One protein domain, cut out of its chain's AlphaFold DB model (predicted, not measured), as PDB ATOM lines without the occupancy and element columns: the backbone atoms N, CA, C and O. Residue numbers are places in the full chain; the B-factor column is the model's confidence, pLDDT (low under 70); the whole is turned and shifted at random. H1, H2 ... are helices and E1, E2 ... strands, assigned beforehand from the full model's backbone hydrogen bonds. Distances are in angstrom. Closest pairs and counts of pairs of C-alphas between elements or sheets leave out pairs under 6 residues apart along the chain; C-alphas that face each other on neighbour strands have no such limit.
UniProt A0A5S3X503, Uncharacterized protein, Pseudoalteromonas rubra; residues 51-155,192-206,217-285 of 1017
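What this domain is: This is residues 51 to 155, 192 to 206 and 217 to 285 of the 1017 residues of an uncharacterized protein of Pseudoalteromonas rubra (UniProt A0A5S3X503). Two strongly twisted sheets lie partly face to face as a sandwich with their strands crossed; H2 packs over E6 and E7 of one sheet, and H3 packs on H2. E4, an edge strand of the other sheet, reaches toward one end of the long axis with H1 beside it, and H3 lies toward the other end. The printed part has 189 residues with three named helices and eight named strands, in the order E1 E2 E3 E4 H1 E5 E6 E7 E8 H2 H3, a mixed class. One sheet runs E3 E2 E6 E7, antiparallel; the other is branched and mixed, with E4, E5 and E8 each beside E1. The whole is compact, with a radius of gyration of the C-alphas of 17.1 A, yet only just elongated, spanning 58 by 38 by 36 A.

Where its parts are: Start in the first sheet at E6, residues 140 to 148, 26.6 A long, and E7, residues 194 to 202, 25.5 A; E2 is residues 70 to 76 and E3 residues 82 to 84. For the branched sheet, find C-alpha 51 at (31.463, -29.317, -0.362), where E1 begins; it runs to residue 60 and bends by 52 degrees at residue 54. Its neighbours are E4, residues 92 to 100, 26.9 A, E5, residues 129 to 135, and E8, residues 226 to 228. H1 is residues 103 to 116, 19.8 A, and H2 residues 233 to 244, 16.8 A. H3, residues 251 to 265, 21.1 A, ends at C-alpha 265 at (67.653, -46.320, 0.940).

How they stand to each other: Look between E6 and E7 for N 142 and O 200, 2.7 A apart; E2 and E6 show N 74 and O 143 at 2.9 A, and the hairpin E2 and E3 shows N 75 and O 83 at 2.9 A. The sheets' facing parts are 10.2 A centre to centre, their strands at 49 degrees. E4 and E8 lie on one side of E1, E5 on the other: see N 53 and O 92 at 2.8 A, N 227 and O 56 at 2.8 A, and N 57 and O 132 at 2.8 A. H1 stands only just at the branched sheet's level, at a height of 3.7 A; its closest C-alphas with E4 are Ala 106 and Ala 100, 4.6 A. H2 is on the other sheet at a height of 8.0 A, slantwise to E6 at 49 degrees on the local plane. H3 touches H2, C-alphas 257 and 238 being closest at 5.2 A, at a steep tilt of 53 degrees, opposite ways; it only grazes that sheet with residues 251 to 254. In H1, H2 and H3 every O i to N i+4 pair is within hydrogen-bond range.

The domain as a whole: The C-alphas farthest apart, Glu 101 and Asp 268, are 59.1 A apart. Residues 156 to 191 and 207 to 216 are not printed, with C-alpha gaps of 7.5 A and 15.4 A. The link from H1 to E5 is long. Confidence is under 70 at residues 64, 205 to 206, 217 to 224 and 246 to 247.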
ATOM      1  N   ALA A  51      30.305 -28.632  -0.926       87.62
ATOM      2  CA  ALA A  51      31.463 -29.317  -0.362       87.62
ATOM      3  C   ALA A  51      31.592 -28.977   1.128       87.62
ATOM      4  O   ALA A  51      31.379 -27.830   1.542       87.62
ATOM      5  N   LYS A  52      31.935 -29.980   1.937       88.00
ATOM      6  CA  LYS A  52      32.158 -29.846   3.379       88.00
ATOM      7  C   LYS A  52      33.623 -30.098   3.679       88.00
ATOM      8  O   LYS A  52      34.035 -31.239   3.839       88.00
ATOM      9  N   PHE A  53      34.413 -29.041   3.771       89.75
ATOM     10  CA  PHE A  53      35.840 -29.124   4.052       89.75
ATOM     11  C   PHE A  53      36.078 -29.435   5.535       89.75
ATOM     12  O   PHE A  53      36.408 -28.541   6.305       89.75
ATOM     13  N   ASN A  54      35.858 -30.684   5.948       85.19
ATOM     14  CA  ASN A  54      35.979 -31.134   7.342       85.19
ATOM     15  C   ASN A  54      36.999 -32.261   7.529       85.19
ATOM     16  O   ASN A  54      37.288 -32.611   8.668       85.19
ATOM     17  N   VAL A  55      37.533 -32.828   6.442       86.50
ATOM     18  CA  VAL A  55      38.616 -33.811   6.529       86.50
ATOM     19  C   VAL A  55      39.930 -33.050   6.588       86.50
ATOM     20  O   VAL A  55      40.304 -32.412   5.602       86.50
ATOM     21  N   SER A  56      40.595 -33.081   7.740       90.00
ATOM     22  CA  SER A  56      41.890 -32.432   7.932       90.00
ATOM     23  C   SER A  56      43.009 -33.333   7.412       90.00
ATOM     24  O   SER A  56      43.009 -34.548   7.617       90.00
ATOM     25  N   VAL A  57      43.968 -32.742   6.708       91.94
ATOM     26  CA  VAL A  57      45.221 -33.396   6.336       91.94
ATOM     27  C   VAL A  57      46.346 -32.476   6.768       91.94
ATOM     28  O   VAL A  57      46.465 -31.353   6.274       91.94
ATOM     29  N   SER A  58      47.156 -32.942   7.708       92.12
ATOM     30  CA  SER A  58      48.245 -32.166   8.298       92.12
ATOM     31  C   SER A  58      49.568 -32.900   8.163       92.12
ATOM     32  O   SER A  58      49.612 -34.124   8.035       92.12
ATOM     33  N   GLY A  59      50.664 -32.155   8.164       90.62
ATOM     34  CA  GLY A  59      51.989 -32.746   8.075       90.62
ATOM     35  C   GLY A  59      53.097 -31.727   8.260       90.62
ATOM     36  O   GLY A  59      52.864 -30.517   8.335       90.62
ATOM     37  N   LYS A  60      54.321 -32.242   8.316       90.88
ATOM     38  CA  LYS A  60      55.558 -31.468   8.384       90.88
ATOM     39  C   LYS A  60      56.393 -31.751   7.140       90.88
ATOM     40  O   LYS A  60      56.523 -32.905   6.729       90.88
ATOM     41  N   ALA A  61      56.951 -30.708   6.537       89.81
ATOM     42  CA  ALA A  61      57.872 -30.831   5.415       89.81
ATOM     43  C   ALA A  61      59.313 -30.675   5.909       89.81
ATOM     44  O   ALA A  61      59.747 -29.563   6.222       89.81
ATOM     45  N   VAL A  62      60.038 -31.795   5.988       80.81
ATOM     46  CA  VAL A  62      61.389 -31.842   6.558       80.81
ATOM     47  C   VAL A  62      62.354 -32.528   5.602       80.81
ATOM     48  O   VAL A  62      62.195 -33.684   5.210       80.81
ATOM     49  N   LYS A  63      63.386 -31.768   5.250       70.88
ATOM     50  CA  LYS A  63      64.629 -32.243   4.637       70.88
ATOM     51  C   LYS A  63      65.827 -31.507   5.229       70.88
ATOM     52  O   LYS A  63      66.903 -32.062   5.291       70.88
ATOM     53  N   GLY A  64      65.641 -30.218   5.481       68.44
ATOM     54  CA  GLY A  64      65.745 -29.558   6.780       68.44
ATOM     55  C   GLY A  64      64.460 -28.726   6.907       68.44
ATOM     56  O   GLY A  64      63.650 -28.745   5.967       68.44
ATOM     57  N   THR A  65      64.186 -28.061   8.028       79.81
ATOM     58  CA  THR A  65      62.889 -27.380   8.196       79.81
ATOM     59  C   THR A  65      62.618 -26.392   7.051       79.81
ATOM     60  O   THR A  65      63.412 -25.484   6.805       79.81
ATOM     61  N   LEU A  66      61.510 -26.593   6.321       89.19
ATOM     62  CA  LEU A  66      61.112 -25.738   5.198       89.19
ATOM     63  C   LEU A  66      60.150 -24.652   5.681       89.19
ATOM     64  O   LEU A  66      58.949 -24.887   5.808       89.19
ATOM     65  N   SER A  67      60.663 -23.450   5.924       91.06
ATOM     66  CA  SER A  67      59.874 -22.320   6.414       91.06
ATOM     67  C   SER A  67      59.292 -21.485   5.273       91.06
ATOM     68  O   SER A  67      60.009 -21.076   4.358       91.06
ATOM     69  N   GLY A  68      57.986 -21.203   5.321       89.88
ATOM     70  CA  GLY A  68      57.315 -20.345   4.336       89.88
ATOM     71  C   GLY A  68      57.240 -20.938   2.922       89.88
ATOM     72  O   GLY A  68      57.026 -20.199   1.958       89.88
ATOM     73  N   ALA A  69      57.422 -22.252   2.790       92.38
ATOM     74  CA  ALA A  69      57.407 -22.983   1.530       92.38
ATOM     75  C   ALA A  69      55.983 -23.101   0.976       92.38
ATOM     76  O   ALA A  69      55.031 -23.272   1.736       92.38
ATOM     77  N   ALA A  70      55.824 -23.020  -0.345       94.19
ATOM     78  CA  ALA A  70      54.515 -23.064  -0.987       94.19
ATOM     79  C   ALA A  70      53.949 -24.490  -0.990       94.19
ATOM     80  O   ALA A  70      54.624 -25.421  -1.427       94.19
ATOM     81  N   VAL A  71      52.701 -24.643  -0.548       94.44
ATOM     82  CA  VAL A  71      51.969 -25.915  -0.514       94.44
ATOM     83  C   VAL A  71      51.001 -25.974  -1.693       94.44
ATOM     84  O   VAL A  71      50.253 -25.029  -1.946       94.44
ATOM     85  N   SER A  72      50.988 -27.095  -2.409       92.62
ATOM     86  CA  SER A  72      50.041 -27.363  -3.494       92.62
ATOM     87  C   SER A  72      49.425 -28.748  -3.354       92.62
ATOM     88  O   SER A  72      50.071 -29.677  -2.871       92.62
ATOM     89  N   VAL A  73      48.160 -28.868  -3.761       94.25
ATOM     90  CA  VAL A  73      47.339 -30.062  -3.550       94.25
ATOM     91  C   VAL A  73      46.667 -30.445  -4.859       94.25
ATOM     92  O   VAL A  73      46.033 -29.612  -5.510       94.25
ATOM     93  N   LYS A  74      46.805 -31.712  -5.237       93.94
ATOM     94  CA  LYS A  74      46.171 -32.323  -6.407       93.94
ATOM     95  C   LYS A  74      45.654 -33.711  -6.054       93.94
ATOM     96  O   LYS A  74      45.957 -34.245  -4.992       93.94
ATOM     97  N   THR A  75      44.893 -34.315  -6.951       92.94
ATOM     98  CA  THR A  75      44.534 -35.734  -6.862       92.94
ATOM     99  C   THR A  75      44.944 -36.457  -8.143       92.94
ATOM    100  O   THR A  75      45.274 -35.823  -9.151       92.94
ATOM    101  N   VAL A  76      44.986 -37.784  -8.072       87.56
ATOM    102  CA  VAL A  76      45.295 -38.671  -9.193       87.56
ATOM    103  C   VAL A  76      43.997 -39.345  -9.613       87.56
ATOM    104  O   VAL A  76      43.335 -39.983  -8.793       87.56
ATOM    105  N   ASP A  77      43.610 -39.177 -10.876       82.31
ATOM    106  CA  ASP A  77      42.425 -39.837 -11.418       82.31
ATOM    107  C   ASP A  77      42.648 -41.349 -11.630       82.31
ATOM    108  O   ASP A  77      43.752 -41.880 -11.498       82.31
ATOM    109  N   ALA A  78      41.584 -42.072 -11.988       74.62
ATOM    110  CA  ALA A  78      41.648 -43.517 -12.229       74.62
ATOM    111  C   ALA A  78      42.523 -43.913 -13.439       74.62
ATOM    112  O   ALA A  78      42.747 -45.100 -13.665       74.62
ATOM    113  N   GLN A  79      42.965 -42.945 -14.246       72.38
ATOM    114  CA  GLN A  79      43.854 -43.119 -15.391       72.38
ATOM    115  C   GLN A  79      45.304 -42.713 -15.068       72.38
ATOM    116  O   GLN A  79      46.149 -42.784 -15.960       72.38
ATOM    117  N   GLY A  80      45.598 -42.301 -13.830       72.25
ATOM    118  CA  GLY A  80      46.926 -41.862 -13.405       72.25
ATOM    119  C   GLY A  80      47.239 -40.393 -13.719       72.25
ATOM    120  O   GLY A  80      48.382 -39.972 -13.556       72.25
ATOM    121  N   ASN A  81      46.269 -39.590 -14.172       83.25
ATOM    122  CA  ASN A  81      46.504 -38.176 -14.468       83.25
ATOM    123  C   ASN A  81      46.325 -37.300 -13.228       83.25
ATOM    124  O   ASN A  81      45.401 -37.473 -12.432       83.25
ATOM    125  N   MET A  82      47.173 -36.279 -13.131       88.12
ATOM    126  CA  MET A  82      47.092 -35.247 -12.102       88.12
ATOM    127  C   MET A  82      45.969 -34.254 -12.415       88.12
ATOM    128  O   MET A  82      46.051 -33.531 -13.411       88.12
ATOM    129  N   ILE A  83      44.973 -34.160 -11.536       90.38
ATOM    130  CA  ILE A  83      43.858 -33.207 -11.643       90.38
ATOM    131  C   ILE A  83      43.768 -32.320 -10.394       90.38
ATOM    132  O   ILE A  83      44.203 -32.699  -9.303       90.38
ATOM    133  N   ASP A  84      43.225 -31.114 -10.555       89.81
ATOM    134  CA  ASP A  84      43.066 -30.172  -9.445       89.81
ATOM    135  C   ASP A  84      41.935 -30.623  -8.503       89.81
ATOM    136  O   ASP A  84      40.874 -31.059  -8.948       89.81
ATOM    137  N   LEU A  85      42.163 -30.490  -7.195       91.94
ATOM    138  CA  LEU A  85      41.191 -30.799  -6.144       91.94
ATOM    139  C   LEU A  85      40.820 -29.515  -5.393       91.94
ATOM    140  O   LEU A  85      41.670 -28.650  -5.182       91.94
ATOM    141  N   ALA A  86      39.564 -29.381  -4.967       91.75
ATOM    142  CA  ALA A  86      39.163 -28.286  -4.086       91.75
ATOM    143  C   ALA A  86      39.664 -28.531  -2.646       91.75
ATOM    144  O   ALA A  86      39.425 -29.600  -2.087       91.75
ATOM    145  N   TYR A  87      40.324 -27.543  -2.035       93.44
ATOM    146  CA  TYR A  87      40.817 -27.599  -0.651       93.44
ATOM    147  C   TYR A  87      40.798 -26.220   0.028       93.44
ATOM    148  O   TYR A  87      40.791 -25.183  -0.643       93.44
ATOM    149  N   ARG A  88      40.795 -26.183   1.366       92.75
ATOM    150  CA  ARG A  88      40.783 -24.946   2.171       92.75
ATOM    151  C   ARG A  88      41.849 -24.963   3.265       92.75
ATOM    152  O   ARG A  88      42.328 -26.020   3.650       92.75
ATOM    153  N   ALA A  89      42.200 -23.781   3.770       89.06
ATOM    154  CA  ALA A  89      43.118 -23.617   4.906       89.06
ATOM    155  C   ALA A  89      42.410 -23.693   6.273       89.06
ATOM    156  O   ALA A  89      43.059 -23.702   7.309       89.06
ATOM    157  N   THR A  90      41.076 -23.702   6.283       87.81
ATOM    158  CA  THR A  90      40.253 -23.784   7.496       87.81
ATOM    159  C   THR A  90      39.025 -24.637   7.227       87.81
ATOM    160  O   THR A  90      38.480 -24.573   6.121       87.81
ATOM    161  N   ALA A  91      38.550 -25.356   8.244       87.75
ATOM    162  CA  ALA A  91      37.330 -26.142   8.137       87.75
ATOM    163  C   ALA A  91      36.094 -25.276   7.829       87.75
ATOM    164  O   ALA A  91      35.977 -24.144   8.313       87.75
ATOM    165  N   GLY A  92      35.153 -25.805   7.043       87.94
ATOM    166  CA  GLY A  92      33.925 -25.084   6.698       87.94
ATOM    167  C   GLY A  92      33.079 -25.728   5.602       87.94
ATOM    168  O   GLY A  92      33.459 -26.720   4.987       87.94
ATOM    169  N   GLU A  93      31.911 -25.141   5.341       89.44
ATOM    170  CA  GLU A  93      30.998 -25.573   4.277       89.44
ATOM    171  C   GLU A  93      30.882 -24.487   3.205       89.44
ATOM    172  O   GLU A  93      30.674 -23.311   3.515       89.44
ATOM    173  N   GLU A  94      30.970 -24.884   1.937       89.31
ATOM    174  CA  GLU A  94      30.811 -23.986   0.793       89.31
ATOM    175  C   GLU A  94      29.949 -24.632  -0.296       89.31
ATOM    176  O   GLU A  94      29.888 -25.852  -0.440       89.31
ATOM    177  N   SER A  95      29.278 -23.807  -1.101       88.75
ATOM    178  CA  SER A  95      28.498 -24.275  -2.247       88.75
ATOM    179  C   SER A  95      28.679 -23.360  -3.446       88.75
ATOM    180  O   SER A  95      28.644 -22.135  -3.304       88.75
ATOM    181  N   ALA A  96      28.801 -23.950  -4.629       89.00
ATOM    182  CA  ALA A  96      28.839 -23.255  -5.903       89.00
ATOM    183  C   ALA A  96      27.623 -23.639  -6.747       89.00
ATOM    184  O   ALA A  96      27.278 -24.811  -6.865       89.00
ATOM    185  N   THR A  97      27.004 -22.638  -7.363       88.81
ATOM    186  CA  THR A  97      25.869 -22.802  -8.274       88.81
ATOM    187  C   THR A  97      26.224 -22.176  -9.615       88.81
ATOM    188  O   THR A  97      26.678 -21.029  -9.640       88.81
ATOM    189  N   GLU A  98      26.031 -22.920 -10.704       91.62
ATOM    190  CA  GLU A  98      26.333 -22.503 -12.079       91.62
ATOM    191  C   GLU A  98      25.251 -22.985 -13.059       91.62
ATOM    192  O   GLU A  98      24.502 -23.922 -12.769       91.62
ATOM    193  N   THR A  99      25.157 -22.336 -14.226       85.62
ATOM    194  CA  THR A  99      24.190 -22.672 -15.287       85.62
ATOM    195  C   THR A  99      24.888 -23.106 -16.580       85.62
ATOM    196  O   THR A  99      25.960 -22.609 -16.941       85.62
ATOM    197  N   ALA A 100      24.301 -24.067 -17.300       87.44
ATOM    198  CA  ALA A 100      24.790 -24.514 -18.608       87.44
ATOM    199  C   ALA A 100      23.680 -25.143 -19.465       87.44
ATOM    200  O   ALA A 100      22.559 -25.330 -19.002       87.44
ATOM    201  N   GLU A 101      23.983 -25.511 -20.715       85.69
ATOM    202  CA  GLU A 101      23.012 -26.139 -21.627       85.69
ATOM    203  C   GLU A 101      22.656 -27.587 -21.227       85.69
ATOM    204  O   GLU A 101      21.689 -28.159 -21.735       85.69
ATOM    205  N   SER A 102      23.406 -28.179 -20.291       85.38
ATOM    206  CA  SER A 102      23.125 -29.482 -19.686       85.38
ATOM    207  C   SER A 102      23.437 -29.490 -18.187       85.38
ATOM    208  O   SER A 102      24.300 -28.754 -17.716       85.38
ATOM    209  N   GLU A 103      22.767 -30.366 -17.439       83.38
ATOM    210  CA  GLU A 103      23.003 -30.547 -15.998       83.38
ATOM    211  C   GLU A 103      24.447 -30.982 -15.689       83.38
ATOM    212  O   GLU A 103      25.035 -30.513 -14.717       83.38
ATOM    213  N   SER A 104      25.044 -31.818 -16.550       86.06
ATOM    214  CA  SER A 104      26.438 -32.269 -16.416       86.06
ATOM    215  C   SER A 104      27.421 -31.107 -16.548       86.06
ATOM    216  O   SER A 104      28.293 -30.941 -15.705       86.06
ATOM    217  N   GLU A 105      27.247 -30.264 -17.567       85.50
ATOM    218  CA  GLU A 105      28.123 -29.110 -17.796       85.50
ATOM    219  C   GLU A 105      27.935 -28.034 -16.709       85.50
ATOM    220  O   GLU A 105      28.892 -27.384 -16.294       85.50
ATOM    221  N   ALA A 106      26.710 -27.860 -16.201       83.50
ATOM    222  CA  ALA A 106      26.435 -26.957 -15.085       83.50
ATOM    223  C   ALA A 106      27.119 -27.446 -13.798       83.50
ATOM    224  O   ALA A 106      27.665 -26.644 -13.041       83.50
ATOM    225  N   LYS A 107      27.136 -28.768 -13.576       86.06
ATOM    226  CA  LYS A 107      27.831 -29.394 -12.450       86.06
ATOM    227  C   LYS A 107      29.351 -29.241 -12.559       86.06
ATOM    228  O   LYS A 107      29.970 -28.807 -11.595       86.06
ATOM    229  N   GLU A 108      29.936 -29.499 -13.729       87.31
ATOM    230  CA  GLU A 108      31.375 -29.301 -13.978       87.31
ATOM    231  C   GLU A 108      31.801 -27.842 -13.750       87.31
ATOM    232  O   GLU A 108      32.834 -27.584 -13.136       87.31
ATOM    233  N   LYS A 109      30.989 -26.863 -14.178       86.75
ATOM    234  CA  LYS A 109      31.252 -25.438 -13.903       86.75
ATOM    235  C   LYS A 109      31.180 -25.114 -12.411       86.75
ATOM    236  O   LYS A 109      32.008 -24.348 -11.917       86.75
ATOM    237  N   ALA A 110      30.220 -25.691 -11.689       86.25
ATOM    238  CA  ALA A 110      30.117 -25.530 -10.242       86.25
ATOM    239  C   ALA A 110      31.319 -26.161  -9.504       86.25
ATOM    240  O   ALA A 110      31.883 -25.524  -8.616       86.25
ATOM    241  N   GLU A 111      31.773 -27.351  -9.911       87.31
ATOM    242  CA  GLU A 111      32.988 -28.006  -9.392       87.31
ATOM    243  C   GLU A 111      34.246 -27.167  -9.689       87.31
ATOM    244  O   GLU A 111      35.019 -26.858  -8.780       87.31
ATOM    245  N   ALA A 112      34.404 -26.684 -10.925       89.12
ATOM    246  CA  ALA A 112      35.506 -25.801 -11.313       89.12
ATOM    247  C   ALA A 112      35.526 -24.493 -10.503       89.12
ATOM    248  O   ALA A 112      36.592 -23.964 -10.186       89.12
ATOM    249  N   LYS A 113      34.354 -23.974 -10.116       88.88
ATOM    250  CA  LYS A 113      34.248 -22.792  -9.255       88.88
ATOM    251  C   LYS A 113      34.710 -23.068  -7.826       88.88
ATOM    252  O   LYS A 113      35.392 -22.218  -7.256       88.88
ATOM    253  N   LEU A 114      34.413 -24.241  -7.266       89.56
ATOM    254  CA  LEU A 114      34.946 -24.643  -5.957       89.56
ATOM    255  C   LEU A 114      36.474 -24.782  -5.977       89.56
ATOM    256  O   LEU A 114      37.123 -24.321  -5.035       89.56
ATOM    257  N   ILE A 115      37.038 -25.331  -7.062       90.62
ATOM    258  CA  ILE A 115      38.492 -25.417  -7.298       90.62
ATOM    259  C   ILE A 115      39.104 -24.015  -7.432       90.62
ATOM    260  O   ILE A 115      40.135 -23.723  -6.833       90.62
ATOM    261  N   SER A 116      38.447 -23.101  -8.153       88.25
ATOM    262  CA  SER A 116      38.907 -21.708  -8.282       88.25
ATOM    263  C   SER A 116      38.934 -20.942  -6.950       88.25
ATOM    264  O   SER A 116      39.606 -19.919  -6.844       88.25
ATOM    265  N   GLY A 117      38.209 -21.440  -5.940       86.50
ATOM    266  CA  GLY A 117      38.212 -20.933  -4.567       86.50
ATOM    267  C   GLY A 117      39.376 -21.430  -3.703       86.50
ATOM    268  O   GLY A 117      39.429 -21.080  -2.526       86.50
ATOM    269  N   ASN A 118      40.292 -22.239  -4.245       91.69
ATOM    270  CA  ASN A 118      41.491 -22.662  -3.524       91.69
ATOM    271  C   ASN A 118      42.350 -21.447  -3.114       91.69
ATOM    272  O   ASN A 118      42.386 -20.446  -3.842       91.69
ATOM    273  N   PRO A 119      43.058 -21.507  -1.969       87.44
ATOM    274  CA  PRO A 119      43.954 -20.438  -1.542       87.44
ATOM    275  C   PRO A 119      44.957 -20.063  -2.640       87.44
ATOM    276  O   PRO A 119      45.611 -20.931  -3.213       87.44
ATOM    277  N   ALA A 120      45.102 -18.762  -2.912       83.69
ATOM    278  CA  ALA A 120      46.076 -18.272  -3.892       83.69
ATOM    279  C   ALA A 120      47.527 -18.548  -3.454       83.69
ATOM    280  O   ALA A 120      48.382 -18.806  -4.294       83.69
ATOM    281  N   GLU A 121      47.785 -18.511  -2.143       84.12
ATOM    282  CA  GLU A 121      49.029 -18.962  -1.520       84.12
ATOM    283  C   GLU A 121      48.695 -19.690  -0.211       84.12
ATOM    284  O   GLU A 121      48.028 -19.131   0.661       84.12
ATOM    285  N   LEU A 122      49.187 -20.920  -0.070       90.31
ATOM    286  CA  LEU A 122      49.262 -21.653   1.190       90.31
ATOM    287  C   LEU A 122      50.744 -21.902   1.481       90.31
ATOM    288  O   LEU A 122      51.472 -22.335   0.586       90.31
ATOM    289  N   LYS A 123      51.197 -21.587   2.697       92.81
ATOM    290  CA  LYS A 123      52.608 -21.689   3.084       92.81
ATOM    291  C   LYS A 123      52.779 -22.496   4.360       92.81
ATOM    292  O   LYS A 123      51.895 -22.470   5.215       92.81
ATOM    293  N   THR A 124      53.917 -23.166   4.486       92.88
ATOM    294  CA  THR A 124      54.319 -23.826   5.731       92.88
ATOM    295  C   THR A 124      54.632 -22.812   6.838       92.88
ATOM    296  O   THR A 124      54.993 -21.660   6.570       92.88
ATOM    297  N   SER A 125      54.503 -23.242   8.096       90.31
ATOM    298  CA  SER A 125      54.910 -22.469   9.276       90.31
ATOM    299  C   SER A 125      56.439 -22.343   9.388       90.31
ATOM    300  O   SER A 125      57.188 -22.882   8.574       90.31
ATOM    301  N   ALA A 126      56.921 -21.656  10.432       84.44
ATOM    302  CA  ALA A 126      58.349 -21.604  10.756       84.44
ATOM    303  C   ALA A 126      58.960 -22.997  10.991       84.44
ATOM    304  O   ALA A 126      60.099 -23.223  10.612       84.44
ATOM    305  N   GLN A 127      58.171 -23.925  11.537       82.69
ATOM    306  CA  GLN A 127      58.537 -25.316  11.815       82.69
ATOM    307  C   GLN A 127      58.248 -26.270  10.641       82.69
ATOM    308  O   GLN A 127      58.288 -27.488  10.804       82.69
ATOM    309  N   GLY A 128      57.895 -25.745   9.463       88.50
ATOM    310  CA  GLY A 128      57.578 -26.566   8.292       88.50
ATOM    311  C   GLY A 128      56.215 -27.260   8.340       88.50
ATOM    312  O   GLY A 128      55.955 -28.131   7.511       88.50
ATOM    313  N   LEU A 129      55.341 -26.884   9.279       91.00
ATOM    314  CA  LEU A 129      54.007 -27.469   9.430       91.00
ATOM    315  C   LEU A 129      53.022 -26.883   8.420       91.00
ATOM    316  O   LEU A 129      53.077 -25.693   8.102       91.00
ATOM    317  N   TYR A 130      52.076 -27.699   7.968       93.81
ATOM    318  CA  TYR A 130      50.924 -27.255   7.190       93.81
ATOM    319  C   TYR A 130      49.673 -28.058   7.559       93.81
ATOM    320  O   TYR A 130      49.750 -29.176   8.071       93.81
ATOM    321  N   GLU A 131      48.516 -27.485   7.252       94.44
ATOM    322  CA  GLU A 131      47.217 -28.130   7.401       94.44
ATOM    323  C   GLU A 131      46.304 -27.693   6.252       94.44
ATOM    324  O   GLU A 131      46.289 -26.523   5.854       94.44
ATOM    325  N   ILE A 132      45.565 -28.649   5.696       94.94
ATOM    326  CA  ILE A 132      44.551 -28.429   4.665       94.94
ATOM    327  C   ILE A 132      43.275 -29.181   5.013       94.94
ATOM    328  O   ILE A 132      43.301 -30.199   5.697       94.94
ATOM    329  N   PHE A 133      42.160 -28.704   4.474       91.94
ATOM    330  CA  PHE A 133      40.851 -29.323   4.625       91.94
ATOM    331  C   PHE A 133      40.296 -29.697   3.253       91.94
ATOM    332  O   PHE A 133      40.196 -28.839   2.368       91.94
ATOM    333  N   VAL A 134      39.934 -30.968   3.077       92.62
ATOM    334  CA  VAL A 134      39.300 -31.506   1.861       92.62
ATOM    335  C   VAL A 134      37.847 -31.891   2.133       92.62
ATOM    336  O   VAL A 134      37.418 -31.982   3.286       92.62
ATOM    337  N   ASP A 135      37.070 -32.049   1.061       89.19
ATOM    338  CA  ASP A 135      35.651 -32.391   1.158       89.19
ATOM    339  C   ASP A 135      35.445 -33.733   1.880       89.19
ATOM    340  O   ASP A 135      36.088 -34.728   1.561       89.19
ATOM    341  N   GLU A 136      34.505 -33.778   2.818       84.31
ATOM    342  CA  GLU A 136      34.086 -34.966   3.564       84.31
ATOM    343  C   GLU A 136      33.593 -36.095   2.641       84.31
ATOM    344  O   GLU A 136      33.658 -37.271   2.999       84.31
ATOM    345  N   GLY A 137      33.105 -35.740   1.448       83.75
ATOM    346  CA  GLY A 137      32.719 -36.692   0.406       83.75
ATOM    347  C   GLY A 137      33.875 -37.230  -0.448       83.75
ATOM    348  O   GLY A 137      33.641 -38.130  -1.257       83.75
ATOM    349  N   PHE A 138      35.093 -36.697  -0.316       87.88
ATOM    350  CA  PHE A 138      36.245 -37.120  -1.111       87.88
ATOM    351  C   PHE A 138      36.780 -38.482  -0.650       87.88
ATOM    352  O   PHE A 138      36.863 -38.777   0.539       87.88
ATOM    353  N   SER A 139      37.177 -39.310  -1.615       87.88
ATOM    354  CA  SER A 139      37.922 -40.544  -1.384       87.88
ATOM    355  C   SER A 139      38.873 -40.770  -2.545       87.88
ATOM    356  O   SER A 139      38.477 -40.639  -3.705       87.88
ATOM    357  N   GLY A 140      40.113 -41.122  -2.229       89.12
ATOM    358  CA  GLY A 140      41.150 -41.391  -3.214       89.12
ATOM    359  C   GLY A 140      42.509 -40.809  -2.827       89.12
ATOM    360  O   GLY A 140      42.685 -40.311  -1.712       89.12
ATOM    361  N   PRO A 141      43.492 -40.896  -3.735       92.44
ATOM    362  CA  PRO A 141      44.842 -40.411  -3.498       92.44
ATOM    363  C   PRO A 141      44.903 -38.883  -3.560       92.44
ATOM    364  O   PRO A 141      44.461 -38.245  -4.518       92.44
ATOM    365  N   LEU A 142      45.509 -38.299  -2.541       94.31
ATOM    366  CA  LEU A 142      45.825 -36.890  -2.412       94.31
ATOM    367  C   LEU A 142      47.326 -36.708  -2.621       94.31
ATOM    368  O   LEU A 142      48.131 -37.250  -1.872       94.31
ATOM    369  N   TYR A 143      47.710 -35.948  -3.636       95.00
ATOM    370  CA  TYR A 143      49.100 -35.603  -3.899       95.00
ATOM    371  C   TYR A 143      49.381 -34.202  -3.369       95.00
ATOM    372  O   TYR A 143      48.787 -33.225  -3.833       95.00
ATOM    373  N   ILE A 144      50.279 -34.115  -2.395       95.81
ATOM    374  CA  ILE A 144      50.678 -32.857  -1.769       95.81
ATOM    375  C   ILE A 144      52.138 -32.601  -2.121       95.81
ATOM    376  O   ILE A 144      52.975 -33.495  -1.995       95.81
ATOM    377  N   THR A 145      52.440 -31.374  -2.537       94.44
ATOM    378  CA  THR A 145      53.805 -30.924  -2.821       94.44
ATOM    379  C   THR A 145      54.109 -29.657  -2.044       94.44
ATOM    380  O   THR A 145      53.316 -28.711  -2.065       94.44
ATOM    381  N   VAL A 146      55.279 -29.624  -1.408       94.50
ATOM    382  CA  VAL A 146      55.835 -28.456  -0.722       94.50
ATOM    383  C   VAL A 146      57.102 -28.013  -1.440       94.50
ATOM    384  O   VAL A 146      58.009 -28.820  -1.659       94.50
ATOM    385  N   LYS A 147      57.158 -26.733  -1.821       92.81
ATOM    386  CA  LYS A 147      58.215 -26.196  -2.679       92.81
ATOM    387  C   LYS A 147      58.842 -24.910  -2.150       92.81
ATOM    388  O   LYS A 147      58.136 -23.962  -1.799       92.81
ATOM    389  N   THR A 148      60.170 -24.849  -2.189       91.06
ATOM    390  CA  THR A 148      60.974 -23.631  -2.005       91.06
ATOM    391  C   THR A 148      61.666 -23.254  -3.310       91.06
ATOM    392  O   THR A 148      61.899 -24.106  -4.171       91.06
ATOM    393  N   THR A 149      61.977 -21.967  -3.478       87.06
ATOM    394  CA  THR A 149      62.778 -21.482  -4.608       87.06
ATOM    395  C   THR A 149      63.862 -20.525  -4.133       87.06
ATOM    396  O   THR A 149      63.626 -19.719  -3.230       87.06
ATOM    397  N   LYS A 150      65.034 -20.551  -4.778       85.06
ATOM    398  CA  LYS A 150      66.167 -19.657  -4.460       85.06
ATOM    399  C   LYS A 150      65.821 -18.172  -4.558       85.06
ATOM    400  O   LYS A 150      66.325 -17.361  -3.784       85.06
ATOM    401  N   ASP A 151      64.935 -17.832  -5.491       83.94
ATOM    402  CA  ASP A 151      64.465 -16.464  -5.726       83.94
ATOM    403  C   ASP A 151      63.294 -16.054  -4.812       83.94
ATOM    404  O   ASP A 151      62.861 -14.902  -4.842       83.94
ATOM    405  N   GLY A 152      62.749 -16.988  -4.026       83.19
ATOM    406  CA  GLY A 152      61.602 -16.770  -3.147       83.19
ATOM    407  C   GLY A 152      61.971 -16.267  -1.749       83.19
ATOM    408  O   GLY A 152      63.136 -16.028  -1.427       83.19
ATOM    409  N   ASP A 153      60.953 -16.122  -0.899       84.56
ATOM    410  CA  ASP A 153      61.097 -15.737   0.516       84.56
ATOM    411  C   ASP A 153      61.187 -16.943   1.465       84.56
ATOM    412  O   ASP A 153      61.436 -16.765   2.655       84.56
ATOM    413  N   ALA A 154      60.968 -18.157   0.952       89.81
ATOM    414  CA  ALA A 154      61.041 -19.380   1.739       89.81
ATOM    415  C   ALA A 154      62.487 -19.684   2.159       89.81
ATOM    416  O   ALA A 154      63.429 -19.400   1.414       89.81
ATOM    417  N   LEU A 155      62.640 -20.278   3.339       89.81
ATOM    418  CA  LEU A 155      63.931 -20.622   3.924       89.81
ATOM    419  C   LEU A 155      64.028 -22.125   4.171       89.81
ATOM    420  O   LEU A 155      63.038 -22.790   4.477       89.81
ATOM    421  N   ASP A 192      67.273 -22.357  -1.043       87.44
ATOM    422  CA  ASP A 192      67.509 -23.407  -2.036       87.44
ATOM    423  C   ASP A 192      66.226 -23.800  -2.774       87.44
ATOM    424  O   ASP A 192      65.110 -23.515  -2.324       87.44
ATOM    425  N   ASP A 193      66.400 -24.468  -3.910       89.00
ATOM    426  CA  ASP A 193      65.313 -25.086  -4.655       89.00
ATOM    427  C   ASP A 193      65.087 -26.502  -4.107       89.00
ATOM    428  O   ASP A 193      65.910 -27.404  -4.302       89.00
ATOM    429  N   ILE A 194      63.965 -26.696  -3.414       89.31
ATOM    430  CA  ILE A 194      63.550 -27.983  -2.851       89.31
ATOM    431  C   ILE A 194      62.101 -28.232  -3.241       89.31
ATOM    432  O   ILE A 194      61.254 -27.347  -3.134       89.31
ATOM    433  N   GLU A 195      61.814 -29.452  -3.678       91.62
ATOM    434  CA  GLU A 195      60.461 -29.938  -3.918       91.62
ATOM    435  C   GLU A 195      60.315 -31.284  -3.207       91.62
ATOM    436  O   GLU A 195      61.014 -32.242  -3.540       91.62
ATOM    437  N   LEU A 196      59.454 -31.326  -2.191       93.75
ATOM    438  CA  LEU A 196      59.080 -32.555  -1.498       93.75
ATOM    439  C   LEU A 196      57.636 -32.896  -1.830       93.75
ATOM    440  O   LEU A 196      56.795 -32.001  -1.930       93.75
ATOM    441  N   SER A 197      57.348 -34.188  -1.939       94.56
ATOM    442  CA  SER A 197      56.027 -34.694  -2.299       94.56
ATOM    443  C   SER A 197      55.593 -35.869  -1.426       94.56
ATOM    444  O   SER A 197      56.411 -36.596  -0.860       94.56
ATOM    445  N   VAL A 198      54.282 -36.070  -1.338       95.56
ATOM    446  CA  VAL A 198      53.659 -37.230  -0.696       95.56
ATOM    447  C   VAL A 198      52.359 -37.581  -1.415       95.56
ATOM    448  O   VAL A 198      51.645 -36.697  -1.889       95.56
ATOM    449  N   VAL A 199      52.053 -38.876  -1.497       94.31
ATOM    450  CA  VAL A 199      50.739 -39.378  -1.913       94.31
ATOM    451  C   VAL A 199      50.058 -39.962  -0.683       94.31
ATOM    452  O   VAL A 199      50.512 -40.973  -0.156       94.31
ATOM    453  N   LYS A 200      48.975 -39.328  -0.231       93.44
ATOM    454  CA  LYS A 200      48.182 -39.766   0.917       93.44
ATOM    455  C   LYS A 200      46.847 -40.342   0.470       93.44
ATOM    456  O   LYS A 200      46.114 -39.690  -0.263       93.44
ATOM    457  N   LEU A 201      46.501 -41.546   0.913       90.06
ATOM    458  CA  LEU A 201      45.217 -42.158   0.573       90.06
ATOM    459  C   LEU A 201      44.117 -41.710   1.549       90.06
ATOM    460  O   LEU A 201      44.192 -42.013   2.735       90.06
ATOM    461  N   ILE A 202      43.078 -41.042   1.041       88.75
ATOM    462  CA  ILE A 202      41.891 -40.666   1.820       88.75
ATOM    463  C   ILE A 202      40.820 -41.746   1.669       88.75
ATOM    464  O   ILE A 202      40.320 -42.016   0.568       88.75
ATOM    465  N   SER A 203      40.459 -42.377   2.784       82.62
ATOM    466  CA  SER A 203      39.433 -43.415   2.808       82.62
ATOM    467  C   SER A 203      38.035 -42.820   2.615       82.62
ATOM    468  O   SER A 203      37.766 -41.669   2.961       82.62
ATOM    469  N   ALA A 204      37.132 -43.594   2.011       73.19
ATOM    470  CA  ALA A 204      35.756 -43.152   1.828       73.19
ATOM    471  C   ALA A 204      35.078 -42.993   3.187       73.19
ATOM    472  O   ALA A 204      35.012 -43.951   3.960       73.19
ATOM    473  N   ASN A 205      34.501 -41.818   3.441       66.06
ATOM    474  CA  ASN A 205      33.691 -41.599   4.628       66.06
ATOM    475  C   ASN A 205      32.417 -42.455   4.554       66.06
ATOM    476  O   ASN A 205      31.368 -42.056   4.040       66.06
ATOM    477  N   THR A 206      32.492 -43.682   5.063       52.53
ATOM    478  CA  THR A 206      31.303 -44.479   5.327       52.53
ATOM    479  C   THR A 206      30.620 -43.901   6.556       52.53
ATOM    480  O   THR A 206      30.863 -44.347   7.676       52.53
ATOM    481  N   PRO A 217      36.473 -48.094  19.686       41.81
ATOM    482  CA  PRO A 217      37.455 -47.160  19.164       41.81
ATOM    483  C   PRO A 217      37.827 -47.516  17.707       41.81
ATOM    484  O   PRO A 217      37.745 -48.668  17.281       41.81
ATOM    485  N   SER A 218      38.026 -46.480  16.897       47.44
ATOM    486  CA  SER A 218      38.478 -46.559  15.503       47.44
ATOM    487  C   SER A 218      39.937 -46.162  15.489       47.44
ATOM    488  O   SER A 218      40.294 -45.255  16.236       47.44
ATOM    489  N   PHE A 219      40.752 -46.842  14.697       53.66
ATOM    490  CA  PHE A 219      42.204 -46.768  14.816       53.66
ATOM    491  C   PHE A 219      42.932 -46.711  13.474       53.66
ATOM    492  O   PHE A 219      44.158 -46.709  13.457       53.66
ATOM    493  N   ALA A 220      42.209 -46.721  12.357       59.31
ATOM    494  CA  ALA A 220      42.804 -46.425  11.071       59.31
ATOM    495  C   ALA A 220      42.990 -44.906  10.957       59.31
ATOM    496  O   ALA A 220      42.115 -44.133  11.350       59.31
ATOM    497  N   ASP A 221      44.135 -44.494  10.417       68.75
ATOM    498  CA  ASP A 221      44.389 -43.104  10.042       68.75
ATOM    499  C   ASP A 221      43.215 -42.564   9.205       68.75
ATOM    500  O   ASP A 221      42.757 -43.229   8.267       68.75
ATOM    501  N   GLY A 222      42.686 -41.398   9.587       65.19
ATOM    502  CA  GLY A 222      41.488 -40.824   8.976       65.19
ATOM    503  C   GLY A 222      40.145 -41.174   9.604       65.19
ATOM    504  O   GLY A 222      39.130 -40.610   9.187       65.19
ATOM    505  N   ASP A 223      40.089 -42.077  10.585       66.00
ATOM    506  CA  ASP A 223      38.820 -42.524  11.169       66.00
ATOM    507  C   ASP A 223      38.056 -41.428  11.944       66.00
ATOM    508  O   ASP A 223      36.831 -41.497  12.093       66.00
ATOM    509  N   ASP A 224      38.764 -40.428  12.460       65.38
ATOM    510  CA  ASP A 224      38.217 -39.230  13.101       65.38
ATOM    511  C   ASP A 224      38.035 -38.059  12.113       65.38
ATOM    512  O   ASP A 224      37.597 -36.977  12.505       65.38
ATOM    513  N   GLY A 225      38.335 -38.283  10.830       72.19
ATOM    514  CA  GLY A 225      38.394 -37.245   9.808       72.19
ATOM    515  C   GLY A 225      39.733 -36.505   9.748       72.19
ATOM    516  O   GLY A 225      39.794 -35.476   9.076       72.19
ATOM    517  N   SER A 226      40.789 -37.002  10.401       81.88
ATOM    518  CA  SER A 226      42.124 -36.395  10.395       81.88
ATOM    519  C   SER A 226      43.175 -37.356   9.840       81.88
ATOM    520  O   SER A 226      43.255 -38.506  10.258       81.88
ATOM    521  N   TYR A 227      44.000 -36.879   8.909       87.94
ATOM    522  CA  TYR A 227      45.070 -37.655   8.280       87.94
ATOM    523  C   TYR A 227      46.432 -36.987   8.476       87.94
ATOM    524  O   TYR A 227      46.560 -35.764   8.346       87.94
ATOM    525  N   LYS A 228      47.471 -37.800   8.693       88.94
ATOM    526  CA  LYS A 228      48.875 -37.348   8.697       88.94
ATOM    527  C   LYS A 228      49.546 -37.577   7.343       88.94
ATOM    528  O   LYS A 228      49.490 -38.679   6.803       88.94
ATOM    529  N   ALA A 229      50.201 -36.552   6.805       93.25
ATOM    530  CA  ALA A 229      50.886 -36.582   5.516       93.25
ATOM    531  C   ALA A 229      52.233 -35.844   5.584       93.25
ATOM    532  O   ALA A 229      52.397 -34.760   5.046       93.25
ATOM    533  N   ASN A 230      53.224 -36.407   6.262       92.94
ATOM    534  CA  ASN A 230      54.555 -35.807   6.312       92.94
ATOM    535  C   ASN A 230      55.256 -35.862   4.946       92.94
ATOM    536  O   ASN A 230      55.046 -36.797   4.172       92.94
ATOM    537  N   LEU A 231      56.090 -34.860   4.656       93.44
ATOM    538  CA  LEU A 231      56.881 -34.791   3.430       93.44
ATOM    539  C   LEU A 231      58.369 -34.865   3.756       93.44
ATOM    540  O   LEU A 231      58.908 -34.003   4.448       93.44
ATOM    541  N   SER A 232      59.032 -35.868   3.192       92.31
ATOM    542  CA  SER A 232      60.468 -36.094   3.293       92.31
ATOM    543  C   SER A 232      61.044 -36.558   1.954       92.31
ATOM    544  O   SER A 232      60.339 -36.756   0.958       92.31
ATOM    545  N   VAL A 233      62.359 -36.765   1.920       89.69
ATOM    546  CA  VAL A 233      63.054 -37.423   0.802       89.69
ATOM    547  C   VAL A 233      62.457 -38.806   0.498       89.69
ATOM    548  O   VAL A 233      62.301 -39.182  -0.668       89.69
ATOM    549  N   PHE A 234      62.077 -39.547   1.541       92.62
ATOM    550  CA  PHE A 234      61.539 -40.898   1.422       92.62
ATOM    551  C   PHE A 234      60.121 -40.883   0.849       92.62
ATOM    552  O   PHE A 234      59.848 -41.598  -0.115       92.62
ATOM    553  N   THR A 235      59.239 -40.010   1.349       94.50
ATOM    554  CA  THR A 235      57.874 -39.887   0.805       94.50
ATOM    555  C   THR A 235      57.875 -39.354  -0.621       94.50
ATOM    556  O   THR A 235      57.044 -39.773  -1.418       94.50
ATOM    557  N   SER A 236      58.830 -38.488  -0.972       93.94
ATOM    558  CA  SER A 236      58.979 -37.969  -2.339       93.94
ATOM    559  C   SER A 236      59.365 -39.081  -3.310       93.94
ATOM    560  O   SER A 236      58.830 -39.171  -4.416       93.94
ATOM    561  N   THR A 237      60.254 -39.977  -2.873       93.50
ATOM    562  CA  THR A 237      60.640 -41.161  -3.647       93.50
ATOM    563  C   THR A 237      59.479 -42.151  -3.759       93.50
ATOM    564  O   THR A 237      59.194 -42.629  -4.855       93.50
ATOM    565  N   ALA A 238      58.748 -42.398  -2.666       94.25
ATOM    566  CA  ALA A 238      57.565 -43.259  -2.677       94.25
ATOM    567  C   ALA A 238      56.458 -42.697  -3.585       94.25
ATOM    568  O   ALA A 238      55.894 -43.426  -4.396       94.25
ATOM    569  N   ALA A 239      56.198 -41.389  -3.521       93.69
ATOM    570  CA  ALA A 239      55.246 -40.702  -4.389       93.69
ATOM    571  C   ALA A 239      55.605 -40.879  -5.868       93.69
ATOM    572  O   ALA A 239      54.726 -41.141  -6.685       93.69
ATOM    573  N   ARG A 240      56.893 -40.798  -6.217       92.19
ATOM    574  CA  ARG A 240      57.352 -41.028  -7.588       92.19
ATOM    575  C   ARG A 240      57.089 -42.458  -8.064       92.19
ATOM    576  O   ARG A 240      56.575 -42.623  -9.164       92.19
ATOM    577  N   ILE A 241      57.374 -43.466  -7.234       92.00
ATOM    578  CA  ILE A 241      57.068 -44.878  -7.537       92.00
ATOM    579  C   ILE A 241      55.563 -45.064  -7.770       92.00
ATOM    580  O   ILE A 241      55.159 -45.679  -8.756       92.00
ATOM    581  N   LEU A 242      54.732 -44.494  -6.893       91.44
ATOM    582  CA  LEU A 242      53.272 -44.595  -6.980       91.44
ATOM    583  C   LEU A 242      52.716 -43.939  -8.249       91.44
ATOM    584  O   LEU A 242      51.820 -44.493  -8.877       91.44
ATOM    585  N   LEU A 243      53.254 -42.782  -8.639       89.38
ATOM    586  CA  LEU A 243      52.823 -42.046  -9.831       89.38
ATOM    587  C   LEU A 243      53.355 -42.640 -11.145       89.38
ATOM    588  O   LEU A 243      52.777 -42.383 -12.198       89.38
ATOM    589  N   ALA A 244      54.443 -43.413 -11.104       85.94
ATOM    590  CA  ALA A 244      54.967 -44.131 -12.267       85.94
ATOM    591  C   ALA A 244      54.203 -45.438 -12.560       85.94
ATOM    592  O   ALA A 244      54.281 -45.967 -13.670       85.94
ATOM    593  N   GLY A 245      53.477 -45.977 -11.574       77.38
ATOM    594  CA  GLY A 245      52.724 -47.221 -11.702       77.38
ATOM    595  C   GLY A 245      51.483 -47.103 -12.597       77.38
ATOM    596  O   GLY A 245      50.781 -46.100 -12.595       77.38
ATOM    597  N   GLU A 246      51.158 -48.175 -13.329       69.62
ATOM    598  CA  GLU A 246      49.934 -48.256 -14.153       69.62
ATOM    599  C   GLU A 246      48.683 -48.694 -13.354       69.62
ATOM    600  O   GLU A 246      47.589 -48.802 -13.908       69.62
ATOM    601  N   SER A 247      48.839 -49.011 -12.063       69.44
ATOM    602  CA  SER A 247      47.771 -49.529 -11.193       69.44
ATOM    603  C   SER A 247      47.134 -48.429 -10.346       69.44
ATOM    604  O   SER A 247      47.756 -47.410 -10.064       69.44
ATOM    605  N   ALA A 248      45.890 -48.652  -9.909       81.44
ATOM    606  CA  ALA A 248      45.232 -47.750  -8.969       81.44
ATOM    607  C   ALA A 248      46.036 -47.648  -7.662       81.44
ATOM    608  O   ALA A 248      46.523 -48.654  -7.148       81.44
ATOM    609  N   ILE A 249      46.150 -46.433  -7.126       88.00
ATOM    610  CA  ILE A 249      46.843 -46.179  -5.863       88.00
ATOM    611  C   ILE A 249      45.903 -46.555  -4.713       88.00
ATOM    612  O   ILE A 249      44.978 -45.809  -4.386       88.00
ATOM    613  N   ASP A 250      46.134 -47.724  -4.120       86.62
ATOM    614  CA  ASP A 250      45.453 -48.221  -2.923       86.62
ATOM    615  C   ASP A 250      46.426 -48.367  -1.734       86.62
ATOM    616  O   ASP A 250      47.610 -48.036  -1.827       86.62
ATOM    617  N   SER A 251      45.928 -48.828  -0.582       82.44
ATOM    618  CA  SER A 251      46.745 -48.962   0.631       82.44
ATOM    619  C   SER A 251      47.875 -49.983   0.476       82.44
ATOM    620  O   SER A 251      48.950 -49.795   1.044       82.44
ATOM    621  N   ALA A 252      47.668 -51.037  -0.318       84.25
ATOM    622  CA  ALA A 252      48.696 -52.032  -0.590       84.25
ATOM    623  C   ALA A 252      49.813 -51.446  -1.465       84.25
ATOM    624  O   ALA A 252      50.987 -51.692  -1.189       84.25
ATOM    625  N   ALA A 253      49.466 -50.630  -2.465       89.00
ATOM    626  CA  ALA A 253      50.436 -49.918  -3.291       89.00
ATOM    627  C   ALA A 253      51.288 -48.947  -2.454       89.00
ATOM    628  O   ALA A 253      52.513 -48.940  -2.587       89.00
ATOM    629  N   VAL A 254      50.667 -48.175  -1.550       89.88
ATOM    630  CA  VAL A 254      51.380 -47.262  -0.631       89.88
ATOM    631  C   VAL A 254      52.353 -48.025   0.275       89.88
ATOM    632  O   VAL A 254      53.513 -47.623   0.406       89.88
ATOM    633  N   GLY A 255      51.922 -49.158   0.840       88.44
ATOM    634  CA  GLY A 255      52.782 -50.011   1.664       88.44
ATOM    635  C   GLY A 255      53.947 -50.619   0.884       88.44
ATOM    636  O   GLY A 255      55.085 -50.582   1.342       88.44
ATOM    637  N   GLN A 256      53.709 -51.114  -0.332       88.25
ATOM    638  CA  GLN A 256      54.773 -51.658  -1.182       88.25
ATOM    639  C   GLN A 256      55.802 -50.596  -1.578       88.25
ATOM    640  O   GLN A 256      57.001 -50.860  -1.496       88.25
ATOM    641  N   ALA A 257      55.353 -49.395  -1.954       91.69
ATOM    642  CA  ALA A 257      56.252 -48.283  -2.248       91.69
ATOM    643  C   ALA A 257      57.080 -47.891  -1.013       91.69
ATOM    644  O   ALA A 257      58.280 -47.648  -1.133       91.69
ATOM    645  N   SER A 258      56.469 -47.892   0.176       92.19
ATOM    646  CA  SER A 258      57.154 -47.603   1.443       92.19
ATOM    647  C   SER A 258      58.239 -48.638   1.758       92.19
ATOM    648  O   SER A 258      59.399 -48.268   1.944       92.19
ATOM    649  N   ILE A 259      57.904 -49.933   1.712       89.00
ATOM    650  CA  ILE A 259      58.860 -51.039   1.901       89.00
ATOM    651  C   ILE A 259      59.994 -50.972   0.873       89.00
ATOM    652  O   ILE A 259      61.154 -51.147   1.234       89.00
ATOM    653  N   GLN A 260      59.684 -50.697  -0.398       88.81
ATOM    654  CA  GLN A 260      60.695 -50.593  -1.453       88.81
ATOM    655  C   GLN A 260      61.677 -49.452  -1.183       88.81
ATOM    656  O   GLN A 260      62.886 -49.641  -1.315       88.81
ATOM    657  N   VAL A 261      61.176 -48.274  -0.806       92.06
ATOM    658  CA  VAL A 261      62.020 -47.115  -0.495       92.06
ATOM    659  C   VAL A 261      62.902 -47.391   0.716       92.06
ATOM    660  O   VAL A 261      64.102 -47.127   0.653       92.06
ATOM    661  N   ILE A 262      62.344 -47.958   1.787       90.62
ATOM    662  CA  ILE A 262      63.108 -48.299   2.992       90.62
ATOM    663  C   ILE A 262      64.168 -49.353   2.668       90.62
ATOM    664  O   ILE A 262      65.342 -49.136   2.945       90.62
ATOM    665  N   GLY A 263      63.793 -50.464   2.035       87.50
ATOM    666  CA  GLY A 263      64.734 -51.540   1.718       87.50
ATOM    667  C   GLY A 263      65.889 -51.083   0.821       87.50
ATOM    668  O   GLY A 263      66.995 -51.593   0.938       87.50
ATOM    669  N   GLN A 264      65.665 -50.091  -0.048       88.06
ATOM    670  CA  GLN A 264      66.704 -49.572  -0.939       88.06
ATOM    671  C   GLN A 264      67.553 -48.442  -0.333       88.06
ATOM    672  O   GLN A 264      68.759 -48.408  -0.568       88.06
ATOM    673  N   LEU A 265      66.955 -47.506   0.413       89.00
ATOM    674  CA  LEU A 265      67.653 -46.320   0.940       89.00
ATOM    675  C   LEU A 265      68.096 -46.445   2.401       89.00
ATOM    676  O   LEU A 265      68.945 -45.671   2.830       89.00
ATOM    677  N   VAL A 266      67.527 -47.384   3.152       88.94
ATOM    678  CA  VAL A 266      67.900 -47.690   4.539       88.94
ATOM    679  C   VAL A 266      68.546 -49.068   4.584       88.94
ATOM    680  O   VAL A 266      69.704 -49.167   4.975       88.94
ATOM    681  N   GLY A 267      67.856 -50.097   4.085       85.12
ATOM    682  CA  GLY A 267      68.305 -51.493   4.087       85.12
ATOM    683  C   GLY A 267      67.505 -52.350   5.064       85.12
ATOM    684  O   GLY A 267      66.713 -53.190   4.639       85.12
ATOM    685  N   ASP A 268      67.667 -52.105   6.363       85.69
ATOM    686  CA  ASP A 268      66.966 -52.832   7.423       85.69
ATOM    687  C   ASP A 268      65.525 -52.319   7.625       85.69
ATOM    688  O   ASP A 268      65.298 -51.185   8.057       85.69
ATOM    689  N   LEU A 269      64.529 -53.165   7.322       84.38
ATOM    690  CA  LEU A 269      63.113 -52.837   7.547       84.38
ATOM    691  C   LEU A 269      62.760 -52.762   9.035       84.38
ATOM    692  O   LEU A 269      61.832 -52.040   9.402       84.38
ATOM    693  N   SER A 270      63.456 -53.521   9.882       86.44
ATOM    694  CA  SER A 270      63.179 -53.600  11.316       86.44
ATOM    695  C   SER A 270      63.510 -52.286  12.028       86.44
ATOM    696  O   SER A 270      62.828 -51.917  12.984       86.44
ATOM    697  N   LEU A 271      64.478 -51.530  11.506       86.19
ATOM    698  CA  LEU A 271      64.925 -50.268  12.081       86.19
ATOM    699  C   LEU A 271      63.879 -49.145  11.970       86.19
ATOM    700  O   LEU A 271      63.751 -48.315  12.864       86.19
ATOM    701  N   VAL A 272      63.109 -49.122  10.882       87.31
ATOM    702  CA  VAL A 272      62.038 -48.135  10.633       87.31
ATOM    703  C   VAL A 272      60.678 -48.822  10.506       87.31
ATOM    704  O   VAL A 272      59.826 -48.454   9.693       87.31
ATOM    705  N   ALA A 273      60.481 -49.843  11.341       86.25
ATOM    706  CA  ALA A 273      59.343 -50.748  11.296       86.25
ATOM    707  C   ALA A 273      57.984 -50.034  11.322       86.25
ATOM    708  O   ALA A 273      57.062 -50.399  10.589       86.25
ATOM    709  N   THR A 274      57.873 -48.978  12.130       86.94
ATOM    710  CA  THR A 274      56.646 -48.189  12.306       86.94
ATOM    711  C   THR A 274      56.206 -47.465  11.028       86.94
ATOM    712  O   THR A 274      55.033 -47.122  10.888       86.94
ATOM    713  N   LEU A 275      57.114 -47.274  10.064       89.69
ATOM    714  CA  LEU A 275      56.866 -46.564   8.807       89.69
ATOM    715  C   LEU A 275      56.703 -47.496   7.599       89.69
ATOM    716  O   LEU A 275      56.430 -47.024   6.496       89.69
ATOM    717  N   ALA A 276      56.841 -48.813   7.784       86.31
ATOM    718  CA  ALA A 276      56.853 -49.778   6.685       86.31
ATOM    719  C   ALA A 276      55.561 -49.775   5.846       86.31
ATOM    720  O   ALA A 276      55.612 -50.040   4.649       86.31
ATOM    721  N   SER A 277      54.404 -49.457   6.440       86.56
ATOM    722  CA  SER A 277      53.128 -49.415   5.708       86.56
ATOM    723  C   SER A 277      52.812 -48.057   5.077       86.56
ATOM    724  O   SER A 277      52.061 -48.009   4.104       86.56
ATOM    725  N   ASP A 278      53.319 -46.960   5.638       90.50
ATOM    726  CA  ASP A 278      53.087 -45.606   5.135       90.50
ATOM    727  C   ASP A 278      54.157 -44.657   5.699       90.50
ATOM    728  O   ASP A 278      54.089 -44.217   6.850       90.50
ATOM    729  N   LEU A 279      55.137 -44.313   4.860       91.25
ATOM    730  CA  LEU A 279      56.212 -43.375   5.200       91.25
ATOM    731  C   LEU A 279      55.706 -41.982   5.599       91.25
ATOM    732  O   LEU A 279      56.421 -41.249   6.276       91.25
ATOM    733  N   SER A 280      54.491 -41.597   5.198       91.62
ATOM    734  CA  SER A 280      53.940 -40.276   5.508       91.62
ATOM    735  C   SER A 280      53.546 -40.104   6.976       91.62
ATOM    736  O   SER A 280      53.292 -38.985   7.418       91.62
ATOM    737  N   LEU A 281      53.528 -41.182   7.765       88.31
ATOM    738  CA  LEU A 281      53.161 -41.120   9.178       88.31
ATOM    739  C   LEU A 281      54.302 -40.636  10.088       88.31
ATOM    740  O   LEU A 281      54.038 -40.296  11.241       88.31
ATOM    741  N   GLY A 282      55.547 -40.547   9.599       86.12
ATOM    742  CA  GLY A 282      56.699 -40.151  10.417       86.12
ATOM    743  C   GLY A 282      57.978 -39.860   9.626       86.12
ATOM    744  O   GLY A 282      57.922 -39.493   8.455       86.12
ATOM    745  N   GLY A 283      59.135 -39.969  10.289       76.81
ATOM    746  CA  GLY A 283      60.451 -39.788   9.656       76.81
ATOM    747  C   GLY A 283      60.822 -38.340   9.300       76.81
ATOM    748  O   GLY A 283      61.630 -38.126   8.400       76.81
ATOM    749  N   VAL A 284      60.222 -37.350   9.970       81.44
ATOM    750  CA  VAL A 284      60.409 -35.908   9.708       81.44
ATOM    751  C   VAL A 284      60.874 -35.149  10.955       81.44
ATOM    752  O   VAL A 284      60.191 -34.267  11.474       81.44
ATOM    753  N   VAL A 285      62.059 -35.503  11.448       86.44
ATOM    754  CA  VAL A 285      62.682 -34.843  12.604       86.44
ATOM    755  C   VAL A 285      63.724 -33.837  12.118       86.44
ATOM    756  O   VAL A 285      64.537 -34.156  11.259       86.44
TER     757      VAL A 285